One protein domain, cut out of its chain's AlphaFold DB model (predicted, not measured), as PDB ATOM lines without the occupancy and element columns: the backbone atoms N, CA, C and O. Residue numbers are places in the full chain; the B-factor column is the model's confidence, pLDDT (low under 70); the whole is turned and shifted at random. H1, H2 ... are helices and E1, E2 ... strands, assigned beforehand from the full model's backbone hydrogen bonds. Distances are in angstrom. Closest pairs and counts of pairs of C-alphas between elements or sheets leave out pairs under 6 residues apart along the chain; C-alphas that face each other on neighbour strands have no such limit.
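This is residues 180 to 217, 248 to 316 and 326 to 360 of the 563 residues of a protein of Verticillium dahliae (UniProt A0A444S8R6). Two small twisted sheets, E1 to E4 and E5 to E7, meet mainly through E7, an edge strand of the smaller sheet, which touches both edge strands of the larger one, E1 and, with fewer contacts, E4, while H3 packs over one face of each sheet. Residues 208 to 217 of H2 stick out as an arm, and H1 packs on E2. The printed part has 142 residues, mixed helices and strands, in the order H1 E1 H2 E2 E3 E4 E5 E6 E7 H3. Both sheets are antiparallel, in the orders E1 E2 E3 E4 and E5 E6 E7. The whole is compact, with a radius of gyration of the C-alphas of 15.2 A and spans of 52 by 36 by 34 A.

The larger sheet holds E1, residues 186 to 195, 23.2 A long; E2, residues 248 to 256, 24.7 A; E3, residues 260 to 265, 16.3 A; and E4, residues 276 to 279, 10.1 A. E1 bends by 58 degrees at residue 191. The other sheet holds E5, residues 285 to 289, 11.9 A; E6, residues 298 to 302, 13.2 A; and E7, residues 334 to 338, 13.3 A. H1, residues 180 to 185, is 9.6 A long and begins at C-alpha 180 (-52.954, -12.353, 20.213). H2, residues 199 to 217, is 27.1 A long. H3, residues 342 to 358, is 24.1 A long and ends at C-alpha 358 (-50.237, -12.414, -5.281).

The sheet E1 E2 E3 E4 is strongly twisted; N 192 and O 251 of E1 and E2 are 2.9 A apart, within hydrogen-bond range. E2, E3 and E4 form a meander, each strand the antiparallel neighbour of the one before, with N 254 and O 262 at 2.9 A and N 261 and O 278 at 2.8 A. In the other sheet, N 287 and O 300 are 3.0 A apart in the hairpin E5 and E6, and N 299 and O 337 2.8 A in E6 and E7. E1 touches E7, closest at the C-alphas of Pro 193 and Val 338, 6.0 A. The closest C-alphas of E4 and E7, Leu 278 and Asn 334, are 7.4 A apart. H3 makes two layers, a helix on one face of a sheet, with each sheet. It lies over E5 and E6 at a height over the sheet of 9.0 A, along the strands at 8 degrees to E6 on the local plane; its closest C-alpha pair with E5 is Ile 349 and Ala 286, 6.3 A. Over E1 and E2 its height over the sheet is 10.4 A, slantwise to the strands at 53 degrees to E1 on the local plane. H1 only grazes the larger sheet with residues 182 to 185, and H2 only grazes the other with residues 199 to 203. Every O i to N i+4 pair is within hydrogen-bond range in H3, 14 of 15 in H2 and 0 of 2 in H1, where 1 of 3 O i to N i+3 pairs is.

The C-alphas of Gln 181 and Asp 217 are farthest apart, at 52.0 A. Residues 218 to 247 and 317 to 325 are not printed, with C-alpha gaps of 32.5 A and 15.7 A. Of the links printed whole, none is long. Mean pLDDT of the printed part is 87.5; residues 209 to 217, 307 to 316 and 326 to 329 are under 70.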
ATOM      1  N   PHE A 180     -51.828 -11.413  20.092       95.94
ATOM      2  CA  PHE A 180     -52.954 -12.353  20.213       95.94
ATOM      3  C   PHE A 180     -54.004 -12.222  19.092       95.94
ATOM      4  O   PHE A 180     -54.660 -13.203  18.748       95.94
ATOM      5  N   GLN A 181     -54.149 -11.034  18.497       96.44
ATOM      6  CA  GLN A 181     -55.019 -10.794  17.340       96.44
ATOM      7  C   GLN A 181     -54.311 -11.051  16.003       96.44
ATOM      8  O   GLN A 181     -54.986 -11.192  14.982       96.44
ATOM      9  N   ALA A 182     -52.978 -11.121  15.996       96.06
ATOM     10  CA  ALA A 182     -52.184 -11.401  14.806       96.06
ATOM     11  C   ALA A 182     -52.195 -12.892  14.438       96.06
ATOM     12  O   ALA A 182     -52.318 -13.210  13.258       96.06
ATOM     13  N   TYR A 183     -52.146 -13.812  15.414       96.50
ATOM     14  CA  TYR A 183     -52.171 -15.258  15.127       96.50
ATOM     15  C   TYR A 183     -53.397 -15.715  14.304       96.50
ATOM     16  O   TYR A 183     -53.191 -16.412  13.313       96.50
ATOM     17  N   PRO A 184     -54.650 -15.291  14.591       96.44
ATOM     18  CA  PRO A 184     -55.807 -15.626  13.748       96.44
ATOM     19  C   PRO A 184     -55.792 -14.997  12.343       96.44
ATOM     20  O   PRO A 184     -56.640 -15.332  11.520       96.44
ATOM     21  N   GLN A 185     -54.878 -14.057  12.080       94.44
ATOM     22  CA  GLN A 185     -54.679 -13.385  10.789       94.44
ATOM     23  C   GLN A 185     -53.396 -13.860  10.081       94.44
ATOM     24  O   GLN A 185     -53.049 -13.336   9.021       94.44
ATOM     25  N   ALA A 186     -52.671 -14.821  10.663       97.00
ATOM     26  CA  ALA A 186     -51.384 -15.277  10.168       97.00
ATOM     27  C   ALA A 186     -51.537 -16.303   9.034       97.00
ATOM     28  O   ALA A 186     -52.192 -17.330   9.193       97.00
ATOM     29  N   ILE A 187     -50.850 -16.060   7.918       97.31
ATOM     30  CA  ILE A 187     -50.552 -17.068   6.890       97.31
ATOM     31  C   ILE A 187     -49.502 -18.048   7.436       97.31
ATOM     32  O   ILE A 187     -49.626 -19.260   7.274       97.31
ATOM     33  N   LYS A 188     -48.459 -17.518   8.090       97.88
ATOM     34  CA  LYS A 188     -47.421 -18.286   8.793       97.88
ATOM     35  C   LYS A 188     -46.798 -17.424   9.893       97.88
ATOM     36  O   LYS A 188     -46.713 -16.202   9.759       97.88
ATOM     37  N   TYR A 189     -46.358 -18.058  10.976       97.94
ATOM     38  CA  TYR A 189     -45.609 -17.417  12.054       97.94
ATOM     39  C   TYR A 189     -44.462 -18.312  12.535       97.94
ATOM     40  O   TYR A 189     -44.489 -19.523  12.319       97.94
ATOM     41  N   ALA A 190     -43.429 -17.715  13.132       97.75
ATOM     42  CA  ALA A 190     -42.275 -18.433  13.675       97.75
ATOM     43  C   ALA A 190     -41.580 -17.626  14.773       97.75
ATOM     44  O   ALA A 190     -41.573 -16.394  14.744       97.75
ATOM     45  N   HIS A 191     -40.977 -18.340  15.719       97.88
ATOM     46  CA  HIS A 191     -40.135 -17.790  16.775       97.88
ATOM     47  C   HIS A 191     -38.686 -18.021  16.356       97.88
ATOM     48  O   HIS A 191     -38.269 -19.169  16.253       97.88
ATOM     49  N   LEU A 192     -37.948 -16.953  16.058       97.44
ATOM     50  CA  LEU A 192     -36.622 -17.036  15.446       97.44
ATOM     51  C   LEU A 192     -35.572 -16.298  16.288       97.44
ATOM     52  O   LEU A 192     -35.881 -15.234  16.843       97.44
ATOM     53  N   PRO A 193     -34.325 -16.800  16.351       95.56
ATOM     54  CA  PRO A 193     -33.206 -16.026  16.861       95.56
ATOM     55  C   PRO A 193     -32.933 -14.840  15.928       95.56
ATOM     56  O   PRO A 193     -32.705 -14.994  14.730       95.56
ATOM     57  N   ALA A 194     -32.919 -13.637  16.487       93.56
ATOM     58  CA  ALA A 194     -32.615 -12.401  15.786       93.56
ATOM     59  C   ALA A 194     -31.474 -11.655  16.498       93.56
ATOM     60  O   ALA A 194     -31.373 -11.702  17.728       93.56
ATOM     61  N   PRO A 195     -30.608 -10.946  15.763       91.56
ATOM     62  CA  PRO A 195     -29.633 -10.060  16.379       91.56
ATOM     63  C   PRO A 195     -30.323  -8.840  17.003       91.56
ATOM     64  O   PRO A 195     -31.335  -8.356  16.493       91.56
ATOM     65  N   ILE A 196     -29.744  -8.289  18.073       90.50
ATOM     66  CA  ILE A 196     -30.219  -7.016  18.652       90.50
ATOM     67  C   ILE A 196     -29.987  -5.837  17.682       90.50
ATOM     68  O   ILE A 196     -30.745  -4.864  17.667       90.50
ATOM     69  N   LEU A 197     -28.969  -5.930  16.821       89.06
ATOM     70  CA  LEU A 197     -28.714  -4.959  15.755       89.06
ATOM     71  C   LEU A 197     -29.791  -5.021  14.660       89.06
ATOM     72  O   LEU A 197     -30.227  -6.093  14.247       89.06
ATOM     73  N   SER A 198     -30.193  -3.864  14.125       89.06
ATOM     74  CA  SER A 198     -31.152  -3.820  13.018       89.06
ATOM     75  C   SER A 198     -30.563  -4.368  11.715       89.06
ATOM     76  O   SER A 198     -29.407  -4.091  11.395       89.06
ATOM     77  N   ALA A 199     -31.392  -5.067  10.929       91.94
ATOM     78  CA  ALA A 199     -31.040  -5.594   9.608       91.94
ATOM     79  C   ALA A 199     -30.313  -4.559   8.733       91.94
ATOM     80  O   ALA A 199     -29.210  -4.820   8.266       91.94
ATOM     81  N   ASP A 200     -30.849  -3.341   8.608       89.44
ATOM     82  CA  ASP A 200     -30.234  -2.288   7.787       89.44
ATOM     83  C   ASP A 200     -28.854  -1.840   8.314       89.44
ATOM     84  O   ASP A 200     -28.020  -1.364   7.551       89.44
ATOM     85  N   THR A 201     -28.580  -1.978   9.616       89.56
ATOM     86  CA  THR A 201     -27.254  -1.675  10.192       89.56
ATOM     87  C   THR A 201     -26.243  -2.774   9.885       89.56
ATOM     88  O   THR A 201     -25.082  -2.466   9.611       89.56
ATOM     89  N   ILE A 202     -26.691  -4.030   9.898       90.88
ATOM     90  CA  ILE A 202     -25.890  -5.211   9.565       90.88
ATOM     91  C   ILE A 202     -25.534  -5.192   8.072       90.88
ATOM     92  O   ILE A 202     -24.354  -5.239   7.728       90.88
ATOM     93  N   LEU A 203     -26.527  -4.995   7.198       90.19
ATOM     94  CA  LEU A 203     -26.343  -4.892   5.746       90.19
ATOM     95  C   LEU A 203     -25.350  -3.775   5.383       90.19
ATOM     96  O   LEU A 203     -24.299  -4.054   4.805       90.19
ATOM     97  N   ARG A 204     -25.568  -2.548   5.886       88.38
ATOM     98  CA  ARG A 204     -24.630  -1.419   5.704       88.38
ATOM     99  C   ARG A 204     -23.225  -1.665   6.247       88.38
ATOM    100  O   ARG A 204     -22.310  -0.901   5.936       88.38
ATOM    101  N   HIS A 205     -23.034  -2.596   7.176       84.56
ATOM    102  CA  HIS A 205     -21.712  -2.941   7.703       84.56
ATOM    103  C   HIS A 205     -21.009  -3.971   6.810       84.56
ATOM    104  O   HIS A 205     -19.801  -3.862   6.597       84.56
ATOM    105  N   ASN A 206     -21.764  -4.900   6.225       84.94
ATOM    106  CA  ASN A 206     -21.246  -5.896   5.292       84.94
ATOM    107  C   ASN A 206     -20.889  -5.284   3.933       84.94
ATOM    108  O   ASN A 206     -19.806  -5.565   3.430       84.94
ATOM    109  N   GLU A 207     -21.699  -4.357   3.407       81.62
ATOM    110  CA  GLU A 207     -21.371  -3.556   2.210       81.62
ATOM    111  C   GLU A 207     -19.989  -2.887   2.333       81.62
ATOM    112  O   GLU A 207     -19.156  -2.951   1.429       81.62
ATOM    113  N   ARG A 208     -19.704  -2.294   3.502       76.19
ATOM    114  CA  ARG A 208     -18.404  -1.674   3.799       76.19
ATOM    115  C   ARG A 208     -17.267  -2.689   3.888       76.19
ATOM    116  O   ARG A 208     -16.160  -2.360   3.480       76.19
ATOM    117  N   LYS A 209     -17.514  -3.899   4.398       67.88
ATOM    118  CA  LYS A 209     -16.508  -4.972   4.420       67.88
ATOM    119  C   LYS A 209     -16.204  -5.489   3.016       67.88
ATOM    120  O   LYS A 209     -15.036  -5.500   2.650       67.88
ATOM    121  N   GLY A 210     -17.227  -5.808   2.218       58.69
ATOM    122  CA  GLY A 210     -17.061  -6.238   0.824       58.69
ATOM    123  C   GLY A 210     -16.347  -5.188  -0.034       58.69
ATOM    124  O   GLY A 210     -15.438  -5.507  -0.795       58.69
ATOM    125  N   SER A 211     -16.673  -3.904   0.153       57.31
ATOM    126  CA  SER A 211     -15.984  -2.800  -0.529       57.31
ATOM    127  C   SER A 211     -14.504  -2.660  -0.135       57.31
ATOM    128  O   SER A 211     -13.689  -2.248  -0.964       57.31
ATOM    129  N   LEU A 212     -14.137  -3.009   1.105       57.28
ATOM    130  CA  LEU A 212     -12.742  -3.021   1.550       57.28
ATOM    131  C   LEU A 212     -11.986  -4.240   1.007       57.28
ATOM    132  O   LEU A 212     -10.893  -4.058   0.482       57.28
ATOM    133  N   THR A 213     -12.571  -5.442   1.043       56.47
ATOM    134  CA  THR A 213     -11.911  -6.657   0.530       56.47
ATOM    135  C   THR A 213     -11.678  -6.597  -0.980       56.47
ATOM    136  O   THR A 213     -10.580  -6.909  -1.424       56.47
ATOM    137  N   ILE A 214     -12.644  -6.101  -1.766       56.72
ATOM    138  CA  ILE A 214     -12.480  -5.915  -3.225       56.72
ATOM    139  C   ILE A 214     -11.356  -4.913  -3.543       56.72
ATOM    140  O   ILE A 214     -10.640  -5.061  -4.532       56.72
ATOM    141  N   ARG A 215     -11.174  -3.882  -2.706       53.16
ATOM    142  CA  ARG A 215     -10.083  -2.913  -2.876       53.16
ATOM    143  C   ARG A 215      -8.717  -3.481  -2.521       53.16
ATOM    144  O   ARG A 215      -7.752  -3.106  -3.173       53.16
ATOM    145  N   GLU A 216      -8.634  -4.334  -1.505       53.09
ATOM    146  CA  GLU A 216      -7.374  -4.971  -1.118       53.09
ATOM    147  C   GLU A 216      -6.927  -5.991  -2.180       53.09
ATOM    148  O   GLU A 216      -5.766  -5.958  -2.583       53.09
ATOM    149  N   ASP A 217      -7.855  -6.783  -2.721       50.47
ATOM    150  CA  ASP A 217      -7.601  -7.774  -3.779       50.47
ATOM    151  C   ASP A 217      -7.080  -7.123  -5.079       50.47
ATOM    152  O   ASP A 217      -6.028  -7.494  -5.602       50.47
ATOM    153  N   TRP A 248     -27.892 -11.892  20.783       92.06
ATOM    154  CA  TRP A 248     -29.058 -12.543  20.189       92.06
ATOM    155  C   TRP A 248     -30.260 -12.451  21.123       92.06
ATOM    156  O   TRP A 248     -30.130 -12.515  22.341       92.06
ATOM    157  N   THR A 249     -31.439 -12.334  20.531       94.88
ATOM    158  CA  THR A 249     -32.733 -12.294  21.211       94.88
ATOM    159  C   THR A 249     -33.745 -13.087  20.388       94.88
ATOM    160  O   THR A 249     -33.565 -13.264  19.184       94.88
ATOM    161  N   THR A 250     -34.823 -13.565  20.999       96.62
ATOM    162  CA  THR A 250     -35.907 -14.230  20.266       96.62
ATOM    163  C   THR A 250     -36.890 -13.185  19.745       96.62
ATOM    164  O   THR A 250     -37.281 -12.272  20.478       96.62
ATOM    165  N   LYS A 251     -37.332 -13.317  18.491       97.12
ATOM    166  CA  LYS A 251     -38.407 -12.508  17.891       97.12
ATOM    167  C   LYS A 251     -39.479 -13.400  17.285       97.12
ATOM    168  O   LYS A 251     -39.186 -14.503  16.833       97.12
ATOM    169  N   ILE A 252     -40.716 -12.914  17.266       98.12
ATOM    170  CA  ILE A 252     -41.830 -13.593  16.598       98.12
ATOM    171  C   ILE A 252     -42.107 -12.863  15.297       98.12
ATOM    172  O   ILE A 252     -42.470 -11.686  15.314       98.12
ATOM    173  N   TYR A 253     -41.950 -13.571  14.187       98.19
ATOM    174  CA  TYR A 253     -42.324 -13.086  12.868       98.19
ATOM    175  C   TYR A 253     -43.707 -13.615  12.515       98.19
ATOM    176  O   TYR A 253     -43.954 -14.814  12.642       98.19
ATOM    177  N   VAL A 254     -44.604 -12.731  12.079       98.25
ATOM    178  CA  VAL A 254     -45.977 -13.071  11.680       98.25
ATOM    179  C   VAL A 254     -46.252 -12.475  10.305       98.25
ATOM    180  O   VAL A 254     -46.314 -11.253  10.155       98.25
ATOM    181  N   LEU A 255     -46.423 -13.331   9.300       97.94
ATOM    182  CA  LEU A 255     -46.897 -12.934   7.978       97.94
ATOM    183  C   LEU A 255     -48.426 -12.932   7.993       97.94
ATOM    184  O   LEU A 255     -49.034 -13.989   8.145       97.94
ATOM    185  N   CYS A 256     -49.039 -11.762   7.850       96.00
ATOM    186  CA  CYS A 256     -50.489 -11.582   7.931       96.00
ATOM    187  C   CYS A 256     -51.153 -11.578   6.547       96.00
ATOM    188  O   CYS A 256     -50.575 -11.072   5.585       96.00
ATOM    189  N   THR A 257     -52.417 -12.009   6.469       94.69
ATOM    190  CA  THR A 257     -53.256 -11.950   5.246       94.69
ATOM    191  C   THR A 257     -53.531 -10.532   4.728       94.69
ATOM    192  O   THR A 257     -54.180 -10.356   3.703       94.69
ATOM    193  N   SER A 258     -53.095  -9.502   5.455       91.56
ATOM    194  CA  SER A 258     -53.122  -8.097   5.043       91.56
ATOM    195  C   SER A 258     -51.915  -7.684   4.185       91.56
ATOM    196  O   SER A 258     -51.813  -6.510   3.831       91.56
ATOM    197  N   GLY A 259     -50.988  -8.602   3.882       93.19
ATOM    198  CA  GLY A 259     -49.746  -8.299   3.163       93.19
ATOM    199  C   GLY A 259     -48.674  -7.637   4.040       93.19
ATOM    200  O   GLY A 259     -47.817  -6.922   3.529       93.19
ATOM    201  N   TYR A 260     -48.710  -7.839   5.360       95.69
ATOM    202  CA  TYR A 260     -47.708  -7.307   6.293       95.69
ATOM    203  C   TYR A 260     -46.919  -8.429   6.970       95.69
ATOM    204  O   TYR A 260     -47.498  -9.384   7.487       95.69
ATOM    205  N   LEU A 261     -45.597  -8.265   7.031       97.44
ATOM    206  CA  LEU A 261     -44.693  -9.071   7.844       97.44
ATOM    207  C   LEU A 261     -44.349  -8.295   9.126       97.44
ATOM    208  O   LEU A 261     -43.680  -7.256   9.105       97.44
ATOM    209  N   LEU A 262     -44.850  -8.785  10.254       96.88
ATOM    210  CA  LEU A 262     -44.743  -8.143  11.562       96.88
ATOM    211  C   LEU A 262     -43.651  -8.815  12.394       96.88
ATOM    212  O   LEU A 262     -43.559 -10.040  12.397       96.88
ATOM    213  N   GLN A 263     -42.865  -8.026  13.128       96.88
ATOM    214  CA  GLN A 263     -41.903  -8.514  14.117       96.88
ATOM    215  C   GLN A 263     -42.346  -8.076  15.515       96.88
ATOM    216  O   GLN A 263     -42.387  -6.880  15.814       96.88
ATOM    217  N   TYR A 264     -42.609  -9.040  16.389       97.25
ATOM    218  CA  TYR A 264     -42.865  -8.834  17.815       97.25
ATOM    219  C   TYR A 264     -41.663  -9.301  18.644       97.25
ATOM    220  O   TYR A 264     -40.882 -10.153  18.209       97.25
ATOM    221  N   SER A 265     -41.546  -8.803  19.876       96.25
ATOM    222  CA  SER A 265     -40.650  -9.400  20.874       96.25
ATOM    223  C   SER A 265     -40.982 -10.887  21.078       96.25
ATOM    224  O   SER A 265     -42.160 -11.257  21.121       96.25
ATOM    225  N   GLY A 266     -39.966 -11.741  21.230       95.38
ATOM    226  CA  GLY A 266     -40.131 -13.145  21.624       95.38
ATOM    227  C   GLY A 266     -40.818 -13.285  22.979       95.38
ATOM    228  O   GLY A 266     -41.710 -14.115  23.136       95.38
ATOM    229  N   GLU A 267     -40.477 -12.396  23.909       94.00
ATOM    230  CA  GLU A 267     -40.968 -12.393  25.287       94.00
ATOM    231  C   GLU A 267     -41.882 -11.192  25.578       94.00
ATOM    232  O   GLU A 267     -41.893 -10.194  24.849       94.00
ATOM    233  N   GLY A 268     -42.652 -11.292  26.665       93.94
ATOM    234  CA  GLY A 268     -43.582 -10.262  27.133       93.94
ATOM    235  C   GLY A 268     -45.057 -10.653  27.001       93.94
ATOM    236  O   GLY A 268     -45.407 -11.776  26.639       93.94
ATOM    237  N   HIS A 269     -45.940  -9.703  27.314       94.69
ATOM    238  CA  HIS A 269     -47.388  -9.920  27.371       94.69
ATOM    239  C   HIS A 269     -48.012 -10.193  25.987       94.69
ATOM    240  O   HIS A 269     -47.474  -9.771  24.961       94.69
ATOM    241  N   PHE A 270     -49.148 -10.898  25.934       93.50
ATOM    242  CA  PHE A 270     -49.802 -11.293  24.674       93.50
ATOM    243  C   PHE A 270     -50.438 -10.118  23.907       93.50
ATOM    244  O   PHE A 270     -50.624 -10.214  22.696       93.50
ATOM    245  N   ASP A 271     -50.715  -9.001  24.586       95.44
ATOM    246  CA  ASP A 271     -51.213  -7.748  23.992       95.44
ATOM    247  C   ASP A 271     -50.091  -6.853  23.417       95.44
ATOM    248  O   ASP A 271     -50.297  -5.697  23.055       95.44
ATOM    249  N   ARG A 272     -48.850  -7.352  23.338       95.31
ATOM    250  CA  ARG A 272     -47.750  -6.553  22.790       95.31
ATOM    251  C   ARG A 272     -47.974  -6.248  21.307       95.31
ATOM    252  O   ARG A 272     -48.251  -7.140  20.505       95.31
ATOM    253  N   LEU A 273     -47.803  -4.978  20.955       95.44
ATOM    254  CA  LEU A 273     -47.760  -4.490  19.578       95.44
ATOM    255  C   LEU A 273     -46.435  -4.893  18.902       95.44
ATOM    256  O   LEU A 273     -45.455  -5.168  19.602       95.44
ATOM    257  N   PRO A 274     -46.360  -4.916  17.558       95.38
ATOM    258  CA  PRO A 274     -45.110  -5.225  16.883       95.38
ATOM    259  C   PRO A 274     -44.092  -4.098  17.070       95.38
ATOM    260  O   PRO A 274     -44.428  -2.909  17.059       95.38
ATOM    261  N   GLU A 275     -42.831  -4.496  17.197       93.31
ATOM    262  CA  GLU A 275     -41.661  -3.617  17.214       93.31
ATOM    263  C   GLU A 275     -41.412  -3.027  15.824       93.31
ATOM    264  O   GLU A 275     -41.015  -1.868  15.692       93.31
ATOM    265  N   LYS A 276     -41.639  -3.844  14.786       93.44
ATOM    266  CA  LYS A 276     -41.431  -3.501  13.380       93.44
ATOM    267  C   LYS A 276     -42.493  -4.124  12.479       93.44
ATOM    268  O   LYS A 276     -43.092  -5.149  12.801       93.44
ATOM    269  N   MET A 277     -42.694  -3.498  11.329       93.88
ATOM    270  CA  MET A 277     -43.661  -3.866  10.303       93.88
ATOM    271  C   MET A 277     -43.018  -3.635   8.935       93.88
ATOM    272  O   MET A 277     -42.552  -2.531   8.653       93.88
ATOM    273  N   LEU A 278     -43.020  -4.653   8.081       94.88
ATOM    274  CA  LEU A 278     -42.629  -4.546   6.678       94.88
ATOM    275  C   LEU A 278     -43.878  -4.813   5.841       94.88
ATOM    276  O   LEU A 278     -44.500  -5.866   5.973       94.88
ATOM    277  N   GLN A 279     -44.274  -3.844   5.019       94.12
ATOM    278  CA  GLN A 279     -45.371  -4.024   4.075       94.12
ATOM    279  C   GLN A 279     -44.834  -4.735   2.834       94.12
ATOM    280  O   GLN A 279     -43.907  -4.234   2.196       94.12
ATOM    281  N   LEU A 280     -45.412  -5.888   2.501       94.38
ATOM    282  CA  LEU A 280     -45.162  -6.549   1.229       94.38
ATOM    283  C   LEU A 280     -45.886  -5.793   0.113       94.38
ATOM    284  O   LEU A 280     -46.975  -5.241   0.288       94.38
ATOM    285  N   SER A 281     -45.256  -5.761  -1.048       93.19
ATOM    286  CA  SER A 281     -45.750  -5.119  -2.256       93.19
ATOM    287  C   SER A 281     -45.194  -5.840  -3.482       93.19
ATOM    288  O   SER A 281     -44.301  -6.679  -3.367       93.19
ATOM    289  N   LYS A 282     -45.665  -5.461  -4.672       93.06
ATOM    290  CA  LYS A 282     -45.105  -5.914  -5.953       93.06
ATOM    291  C   LYS A 282     -43.584  -5.694  -6.096       93.06
ATOM    292  O   LYS A 282     -42.930  -6.417  -6.838       93.06
ATOM    293  N   ASP A 283     -43.036  -4.694  -5.404       91.81
ATOM    294  CA  ASP A 283     -41.629  -4.300  -5.508       91.81
ATOM    295  C   ASP A 283     -40.776  -4.985  -4.421       91.81
ATOM    296  O   ASP A 283     -39.555  -4.856  -4.413       91.81
ATOM    297  N   SER A 284     -41.401  -5.721  -3.494       94.19
ATOM    298  CA  SER A 284     -40.723  -6.469  -2.430       94.19
ATOM    299  C   SER A 284     -40.012  -7.715  -2.960       94.19
ATOM    300  O   SER A 284     -40.416  -8.305  -3.961       94.19
ATOM    301  N   ALA A 285     -38.977  -8.165  -2.250       94.19
ATOM    302  CA  ALA A 285     -38.232  -9.374  -2.597       94.19
ATOM    303  C   ALA A 285     -37.899 -10.216  -1.358       94.19
ATOM    304  O   ALA A 285     -37.721  -9.689  -0.260       94.19
ATOM    305  N   ALA A 286     -37.780 -11.533  -1.551       95.38
ATOM    306  CA  ALA A 286     -37.342 -12.483  -0.530       95.38
ATOM    307  C   ALA A 286     -36.279 -13.438  -1.101       95.38
ATOM    308  O   ALA A 286     -36.509 -14.110  -2.118       95.38
ATOM    309  N   PHE A 287     -35.107 -13.483  -0.468       94.62
ATOM    310  CA  PHE A 287     -33.923 -14.207  -0.943       94.62
ATOM    311  C   PHE A 287     -33.033 -14.656   0.221       94.62
ATOM    312  O   PHE A 287     -32.994 -14.022   1.273       94.62
ATOM    313  N   VAL A 288     -32.333 -15.776   0.036       95.62
ATOM    314  CA  VAL A 288     -31.365 -16.283   1.021       95.62
ATOM    315  C   VAL A 288     -30.193 -15.305   1.110       95.62
ATOM    316  O   VAL A 288     -29.780 -14.743   0.098       95.62
ATOM    317  N   SER A 289     -29.688 -15.079   2.319       92.94
ATOM    318  CA  SER A 289     -28.660 -14.084   2.626       92.94
ATOM    319  C   SER A 289     -27.549 -14.708   3.468       92.94
ATOM    320  O   SER A 289     -27.793 -15.602   4.274       92.94
ATOM    321  N   ASP A 290     -26.326 -14.222   3.302       92.69
ATOM    322  CA  ASP A 290     -25.141 -14.573   4.093       92.69
ATOM    323  C   ASP A 290     -24.740 -13.440   5.060       92.69
ATOM    324  O   ASP A 290     -23.711 -13.506   5.735       92.69
ATOM    325  N   ALA A 291     -25.585 -12.407   5.190       89.50
ATOM    326  CA  ALA A 291     -25.302 -11.182   5.935       89.50
ATOM    327  C   ALA A 291     -25.063 -11.362   7.454       89.50
ATOM    328  O   ALA A 291     -24.782 -10.387   8.158       89.50
ATOM    329  N   LEU A 292     -25.173 -12.578   7.988       91.00
ATOM    330  CA  LEU A 292     -24.924 -12.905   9.389       91.00
ATOM    331  C   LEU A 292     -23.785 -13.936   9.474       91.00
ATOM    332  O   LEU A 292     -24.036 -15.131   9.326       91.00
ATOM    333  N   PRO A 293     -22.537 -13.500   9.740       88.56
ATOM    334  CA  PRO A 293     -21.388 -14.397   9.824       88.56
ATOM    335  C   PRO A 293     -21.612 -15.542  10.818       88.56
ATOM    336  O   PRO A 293     -22.040 -15.314  11.950       88.56
ATOM    337  N   GLY A 294     -21.313 -16.773  10.395       88.81
ATOM    338  CA  GLY A 294     -21.499 -17.973  11.219       88.81
ATOM    339  C   GLY A 294     -22.961 -18.375  11.451       88.81
ATOM    340  O   GLY A 294     -23.224 -19.210  12.316       88.81
ATOM    341  N   ARG A 295     -23.922 -17.799  10.715       91.31
ATOM    342  CA  ARG A 295     -25.303 -18.290  10.652       91.31
ATOM    343  C   ARG A 295     -25.600 -18.842   9.267       91.31
ATOM    344  O   ARG A 295     -25.265 -18.235   8.257       91.31
ATOM    345  N   HIS A 296     -26.272 -19.982   9.250       90.62
ATOM    346  CA  HIS A 296     -26.833 -20.584   8.050       90.62
ATOM    347  C   HIS A 296     -28.346 -20.348   8.028       90.62
ATOM    348  O   HIS A 296     -28.920 -19.910   9.025       90.62
ATOM    349  N   TRP A 297     -28.969 -20.601   6.877       96.19
ATOM    350  CA  TRP A 297     -30.420 -20.490   6.681       96.19
ATOM    351  C   TRP A 297     -30.994 -19.127   7.097       96.19
ATOM    352  O   TRP A 297     -31.943 -19.031   7.875       96.19
ATOM    353  N   VAL A 298     -30.391 -18.049   6.587       96.94
ATOM    354  CA  VAL A 298     -30.869 -16.681   6.805       96.94
ATOM    355  C   VAL A 298     -31.663 -16.224   5.590       96.94
ATOM    356  O   VAL A 298     -31.171 -16.245   4.464       96.94
ATOM    357  N   LEU A 299     -32.888 -15.768   5.823       97.38
ATOM    358  CA  LEU A 299     -33.744 -15.171   4.811       97.38
ATOM    359  C   LEU A 299     -33.737 -13.649   4.949       97.38
ATOM    360  O   LEU A 299     -34.079 -13.116   6.007       97.38
ATOM    361  N   GLN A 300     -33.394 -12.952   3.870       96.25
ATOM    362  CA  GLN A 300     -33.589 -11.515   3.751       96.25
ATOM    363  C   GLN A 300     -34.913 -11.225   3.044       96.25
ATOM    364  O   GLN A 300     -35.224 -11.810   2.006       96.25
ATOM    365  N   VAL A 301     -35.686 -10.302   3.617       96.56
ATOM    366  CA  VAL A 301     -36.931  -9.790   3.029       96.56
ATOM    367  C   VAL A 301     -36.813  -8.277   2.939       96.56
ATOM    368  O   VAL A 301     -36.617  -7.635   3.973       96.56
ATOM    369  N   SER A 302     -36.923  -7.712   1.736       94.94
ATOM    370  CA  SER A 302     -36.903  -6.263   1.510       94.94
ATOM    371  C   SER A 302     -38.282  -5.747   1.092       94.94
ATOM    372  O   SER A 302     -39.003  -6.400   0.336       94.94
ATOM    373  N   SER A 303     -38.662  -4.561   1.576       92.81
ATOM    374  CA  SER A 303     -39.928  -3.908   1.206       92.81
ATOM    375  C   SER A 303     -39.939  -3.461  -0.255       92.81
ATOM    376  O   SER A 303     -40.993  -3.464  -0.886       92.81
ATOM    377  N   ALA A 304     -38.768  -3.098  -0.779       88.75
ATOM    378  CA  ALA A 304     -38.529  -2.728  -2.164       88.75
ATOM    379  C   ALA A 304     -37.183  -3.308  -2.645       88.75
ATOM    380  O   ALA A 304     -36.264  -3.539  -1.850       88.75
ATOM    381  N   MET A 305     -37.083  -3.564  -3.943       82.69
ATOM    382  CA  MET A 305     -35.902  -4.061  -4.641       82.69
ATOM    383  C   MET A 305     -35.850  -3.390  -6.013       82.69
ATOM    384  O   MET A 305     -36.858  -3.384  -6.721       82.69
ATOM    385  N   ASP A 306     -34.710  -2.808  -6.382       72.38
ATOM    386  CA  ASP A 306     -34.580  -2.142  -7.682       72.38
ATOM    387  C   ASP A 306     -34.368  -3.150  -8.829       72.38
ATOM    388  O   ASP A 306     -34.104  -4.338  -8.609       72.38
ATOM    389  N   ALA A 307     -34.483  -2.687 -10.075       59.75
ATOM    390  CA  ALA A 307     -34.283  -3.506 -11.271       59.75
ATOM    391  C   ALA A 307     -32.888  -4.158 -11.314       59.75
ATOM    392  O   ALA A 307     -32.784  -5.316 -11.722       59.75
ATOM    393  N   ASP A 308     -31.874  -3.453 -10.806       57.00
ATOM    394  CA  ASP A 308     -30.474  -3.890 -10.720       57.00
ATOM    395  C   ASP A 308     -30.201  -4.894  -9.579       57.00
ATOM    396  O   ASP A 308     -29.056  -5.270  -9.334       57.00
ATOM    397  N   GLY A 309     -31.229  -5.324  -8.837       59.03
ATOM    398  CA  GLY A 309     -31.088  -6.287  -7.736       59.03
ATOM    399  C   GLY A 309     -30.461  -5.713  -6.459       59.03
ATOM    400  O   GLY A 309     -30.248  -6.452  -5.499       59.03
ATOM    401  N   MET A 310     -30.200  -4.404  -6.416       58.31
ATOM    402  CA  MET A 310     -29.828  -3.712  -5.188       58.31
ATOM    403  C   MET A 310     -31.081  -3.448  -4.347       58.31
ATOM    404  O   MET A 310     -32.079  -2.916  -4.847       58.31
ATOM    405  N   THR A 311     -31.035  -3.773  -3.052       63.47
ATOM    406  CA  THR A 311     -32.115  -3.394  -2.135       63.47
ATOM    407  C   THR A 311     -32.177  -1.878  -2.073       63.47
ATOM    408  O   THR A 311     -31.266  -1.245  -1.533       63.47
ATOM    409  N   SER A 312     -33.246  -1.289  -2.603       56.00
ATOM    410  CA  SER A 312     -33.462   0.145  -2.500       56.00
ATOM    411  C   SER A 312     -33.728   0.473  -1.032       56.00
ATOM    412  O   SER A 312     -34.830   0.292  -0.510       56.00
ATOM    413  N   THR A 313     -32.684   0.929  -0.330       54.38
ATOM    414  CA  THR A 313     -32.825   1.493   1.012       54.38
ATOM    415  C   THR A 313     -33.694   2.726   0.869       54.38
ATOM    416  O   THR A 313     -33.220   3.776   0.424       54.38
ATOM    417  N   ASP A 314     -34.974   2.536   1.177       46.25
ATOM    418  CA  ASP A 314     -36.055   3.475   0.942       46.25
ATOM    419  C   ASP A 314     -35.666   4.858   1.459       46.25
ATOM    420  O   ASP A 314     -35.709   5.154   2.655       46.25
ATOM    421  N   SER A 315     -35.232   5.701   0.525       42.31
ATOM    422  CA  SER A 315     -34.694   7.025   0.811       42.31
ATOM    423  C   SER A 315     -35.834   8.017   1.004       42.31
ATOM    424  O   SER A 315     -35.783   9.156   0.535       42.31
ATOM    425  N   ARG A 316     -36.866   7.591   1.749       47.34
ATOM    426  CA  ARG A 316     -37.927   8.426   2.304       47.34
ATOM    427  C   ARG A 316     -37.364   9.334   3.398       47.34
ATOM    428  O   ARG A 316     -37.684   9.261   4.576       47.34
ATOM    429  N   VAL A 326     -46.698   8.071  14.598       49.84
ATOM    430  CA  VAL A 326     -46.337   6.913  15.447       49.84
ATOM    431  C   VAL A 326     -46.171   5.621  14.627       49.84
ATOM    432  O   VAL A 326     -45.333   4.786  14.958       49.84
ATOM    433  N   THR A 327     -46.906   5.474  13.522       51.97
ATOM    434  CA  THR A 327     -46.800   4.330  12.597       51.97
ATOM    435  C   THR A 327     -45.468   4.299  11.837       51.97
ATOM    436  O   THR A 327     -44.918   3.222  11.623       51.97
ATOM    437  N   GLU A 328     -44.894   5.458  11.493       56.03
ATOM    438  CA  GLU A 328     -43.632   5.547  10.737       56.03
ATOM    439  C   GLU A 328     -42.440   5.021  11.553       56.03
ATOM    440  O   GLU A 328     -41.583   4.324  11.016       56.03
ATOM    441  N   LYS A 329     -42.456   5.222  12.881       64.44
ATOM    442  CA  LYS A 329     -41.443   4.691  13.816       64.44
ATOM    443  C   LYS A 329     -41.317   3.160  13.825       64.44
ATOM    444  O   LYS A 329     -40.343   2.653  14.370       64.44
ATOM    445  N   ARG A 330     -42.299   2.438  13.274       79.69
ATOM    446  CA  ARG A 330     -42.343   0.969  13.225       79.69
ATOM    447  C   ARG A 330     -42.160   0.410  11.809       79.69
ATOM    448  O   ARG A 330     -42.213  -0.801  11.643       79.69
ATOM    449  N   SER A 331     -41.939   1.245  10.792       86.25
ATOM    450  CA  SER A 331     -41.698   0.769   9.423       86.25
ATOM    451  C   SER A 331     -40.289   0.181   9.278       86.25
ATOM    452  O   SER A 331     -39.316   0.781   9.732       86.25
ATOM    453  N   ALA A 332     -40.168  -0.973   8.620       90.25
ATOM    454  CA  ALA A 332     -38.897  -1.624   8.307       90.25
ATOM    455  C   ALA A 332     -38.732  -1.823   6.794       90.25
ATOM    456  O   ALA A 332     -39.630  -2.338   6.131       90.25
ATOM    457  N   SER A 333     -37.564  -1.441   6.274       90.75
ATOM    458  CA  SER A 333     -37.142  -1.670   4.886       90.75
ATOM    459  C   SER A 333     -36.618  -3.085   4.651       90.75
ATOM    460  O   SER A 333     -36.844  -3.645   3.583       90.75
ATOM    461  N   ASN A 334     -35.935  -3.669   5.641       93.69
ATOM    462  CA  ASN A 334     -35.369  -5.013   5.563       93.69
ATOM    463  C   ASN A 334     -35.619  -5.815   6.847       93.69
ATOM    464  O   ASN A 334     -35.533  -5.282   7.960       93.69
ATOM    465  N   TYR A 335     -35.803  -7.124   6.690       96.25
ATOM    466  CA  TYR A 335     -35.628  -8.117   7.749       96.25
ATOM    467  C   TYR A 335     -34.525  -9.112   7.402       96.25
ATOM    468  O   TYR A 335     -34.276  -9.389   6.232       96.25
ATOM    469  N   LEU A 336     -33.916  -9.670   8.449       96.38
ATOM    470  CA  LEU A 336     -33.073 -10.860   8.404       96.38
ATOM    471  C   LEU A 336     -33.683 -11.868   9.384       96.38
ATOM    472  O   LEU A 336     -33.737 -11.598  10.584       96.38
ATOM    473  N   MET A 337     -34.183 -12.983   8.864       97.50
ATOM    474  CA  MET A 337     -34.849 -14.050   9.615       97.50
ATOM    475  C   MET A 337     -33.930 -15.273   9.624       97.50
ATOM    476  O   MET A 337     -33.599 -15.777   8.556       97.50
ATOM    477  N   VAL A 338     -33.483 -15.725  10.798       97.25
ATOM    478  CA  VAL A 338     -32.550 -16.860  10.932       97.25
ATOM    479  C   VAL A 338     -33.319 -18.109  11.333       97.25
ATOM    480  O   VAL A 338     -34.033 -18.080  12.333       97.25
ATOM    481  N   PHE A 339     -33.160 -19.193  10.581       97.38
ATOM    482  CA  PHE A 339     -33.819 -20.474  10.838       97.38
ATOM    483  C   PHE A 339     -32.853 -21.515  11.412       97.38
ATOM    484  O   PHE A 339     -31.637 -21.396  11.271       97.38
ATOM    485  N   GLU A 340     -33.401 -22.548  12.053       94.56
ATOM    486  CA  GLU A 340     -32.633 -23.689  12.581       94.56
ATOM    487  C   GLU A 340     -32.463 -24.830  11.564       94.56
ATOM    488  O   GLU A 340     -31.727 -25.778  11.826       94.56
ATOM    489  N   GLY A 341     -33.105 -24.736  10.394       95.88
ATOM    490  CA  GLY A 341     -32.994 -25.724   9.325       95.88
ATOM    491  C   GLY A 341     -33.359 -25.166   7.950       95.88
ATOM    492  O   GLY A 341     -34.084 -24.173   7.826       95.88
ATOM    493  N   ALA A 342     -32.862 -25.835   6.905       96.44
ATOM    494  CA  ALA A 342     -33.145 -25.487   5.512       96.44
ATOM    495  C   ALA A 342     -34.642 -25.591   5.184       96.44
ATOM    496  O   ALA A 342     -35.194 -24.683   4.573       96.44
ATOM    497  N   GLU A 343     -35.304 -26.654   5.649       97.38
ATOM    498  CA  GLU A 343     -36.714 -26.956   5.362       97.38
ATOM    499  C   GLU A 343     -37.660 -25.831   5.820       97.38
ATOM    500  O   GLU A 343     -38.564 -25.423   5.087       97.38
ATOM    501  N   ASP A 344     -37.418 -25.262   7.006       97.25
ATOM    502  CA  ASP A 344     -38.189 -24.125   7.515       97.25
ATOM    503  C   ASP A 344     -37.952 -22.859   6.693       97.25
ATOM    504  O   ASP A 344     -38.914 -22.177   6.323       97.25
ATOM    505  N   MET A 345     -36.690 -22.558   6.367       97.69
ATOM    506  CA  MET A 345     -36.333 -21.423   5.513       97.69
ATOM    507  C   MET A 345     -36.973 -21.552   4.122       97.69
ATOM    508  O   MET A 345     -37.529 -20.576   3.616       97.69
ATOM    509  N   GLU A 346     -36.936 -22.742   3.521       97.00
ATOM    510  CA  GLU A 346     -37.537 -23.061   2.221       97.00
ATOM    511  C   GLU A 346     -39.067 -22.947   2.253       97.00
ATOM    512  O   GLU A 346     -39.673 -22.337   1.364       97.00
ATOM    513  N   SER A 347     -39.704 -23.444   3.316       98.00
ATOM    514  CA  SER A 347     -41.138 -23.257   3.553       98.00
ATOM    515  C   SER A 347     -41.501 -21.767   3.652       98.00
ATOM    516  O   SER A 347     -42.462 -21.308   3.028       98.00
ATOM    517  N   TRP A 348     -40.706 -20.987   4.389       98.25
ATOM    518  CA  TRP A 348     -40.910 -19.550   4.570       98.25
ATOM    519  C   TRP A 348     -40.710 -18.732   3.296       98.25
ATOM    520  O   TRP A 348     -41.586 -17.938   2.950       98.25
ATOM    521  N   ILE A 349     -39.596 -18.918   2.582       97.50
ATOM    522  CA  ILE A 349     -39.311 -18.173   1.349       97.50
ATOM    523  C   ILE A 349     -40.333 -18.488   0.254       97.50
ATOM    524  O   ILE A 349     -40.737 -17.583  -0.474       97.50
ATOM    525  N   THR A 350     -40.813 -19.734   0.177       97.38
ATOM    526  CA  THR A 350     -41.857 -20.142  -0.773       97.38
ATOM    527  C   THR A 350     -43.170 -19.405  -0.503       97.38
ATOM    528  O   THR A 350     -43.765 -18.843  -1.422       97.38
ATOM    529  N   ILE A 351     -43.600 -19.343   0.762       97.56
ATOM    530  CA  ILE A 351     -44.831 -18.639   1.156       97.56
ATOM    531  C   ILE A 351     -44.690 -17.121   0.963       97.56
ATOM    532  O   ILE A 351     -45.599 -16.495   0.421       97.56
ATOM    533  N   LEU A 352     -43.548 -16.531   1.329       97.25
ATOM    534  CA  LEU A 352     -43.289 -15.100   1.134       97.25
ATOM    535  C   LEU A 352     -43.269 -14.712  -0.349       97.25
ATOM    536  O   LEU A 352     -43.896 -13.724  -0.724       97.25
ATOM    537  N   ARG A 353     -42.608 -15.499  -1.209       95.94
ATOM    538  CA  ARG A 353     -42.603 -15.262  -2.663       95.94
ATOM    539  C   ARG A 353     -43.997 -15.403  -3.268       95.94
ATOM    540  O   ARG A 353     -44.369 -14.567  -4.084       95.94
ATOM    541  N   ARG A 354     -44.783 -16.395  -2.833       95.88
ATOM    542  CA  ARG A 354     -46.185 -16.564  -3.251       95.88
ATOM    543  C   ARG A 354     -47.051 -15.357  -2.875       95.88
ATOM    544  O   ARG A 354     -47.857 -14.923  -3.693       95.88
ATOM    545  N   GLU A 355     -46.889 -14.811  -1.671       95.62
ATOM    546  CA  GLU A 355     -47.651 -13.636  -1.224       95.62
ATOM    547  C   GLU A 355     -47.228 -12.364  -1.983       95.62
ATOM    548  O   GLU A 355     -48.074 -11.595  -2.434       95.62
ATOM    549  N   ILE A 356     -45.925 -12.177  -2.219       94.81
ATOM    550  CA  ILE A 356     -45.396 -11.088  -3.059       94.81
ATOM    551  C   ILE A 356     -45.934 -11.191  -4.499       94.81
ATOM    552  O   ILE A 356     -46.358 -10.188  -5.073       94.81
ATOM    553  N   GLU A 357     -45.974 -12.393  -5.079       94.19
ATOM    554  CA  GLU A 357     -46.546 -12.644  -6.408       94.19
ATOM    555  C   GLU A 357     -48.057 -12.353  -6.449       94.19
ATOM    556  O   GLU A 357     -48.526 -11.688  -7.374       94.19
ATOM    557  N   ALA A 358     -48.812 -12.739  -5.412       92.19
ATOM    558  CA  ALA A 358     -50.237 -12.414  -5.281       92.19
ATOM    559  C   ALA A 358     -50.507 -10.895  -5.197       92.19
ATOM    560  O   ALA A 358     -51.558 -10.430  -5.644       92.19
ATOM    561  N   LEU A 359     -49.544 -10.114  -4.695       90.38
ATOM    562  CA  LEU A 359     -49.567  -8.645  -4.676       90.38
ATOM    563  C   LEU A 359     -49.075  -8.002  -5.993       90.38
ATOM    564  O   LEU A 359     -48.933  -6.779  -6.067       90.38
ATOM    565  N   GLY A 360     -48.845  -8.802  -7.040       86.44
ATOM    566  CA  GLY A 360     -48.407  -8.354  -8.365       86.44
ATOM    567  C   GLY A 360     -46.889  -8.279  -8.540       86.44
ATOM    568  O   GLY A 360     -46.420  -7.579  -9.440       86.44
TER     569      GLY A 360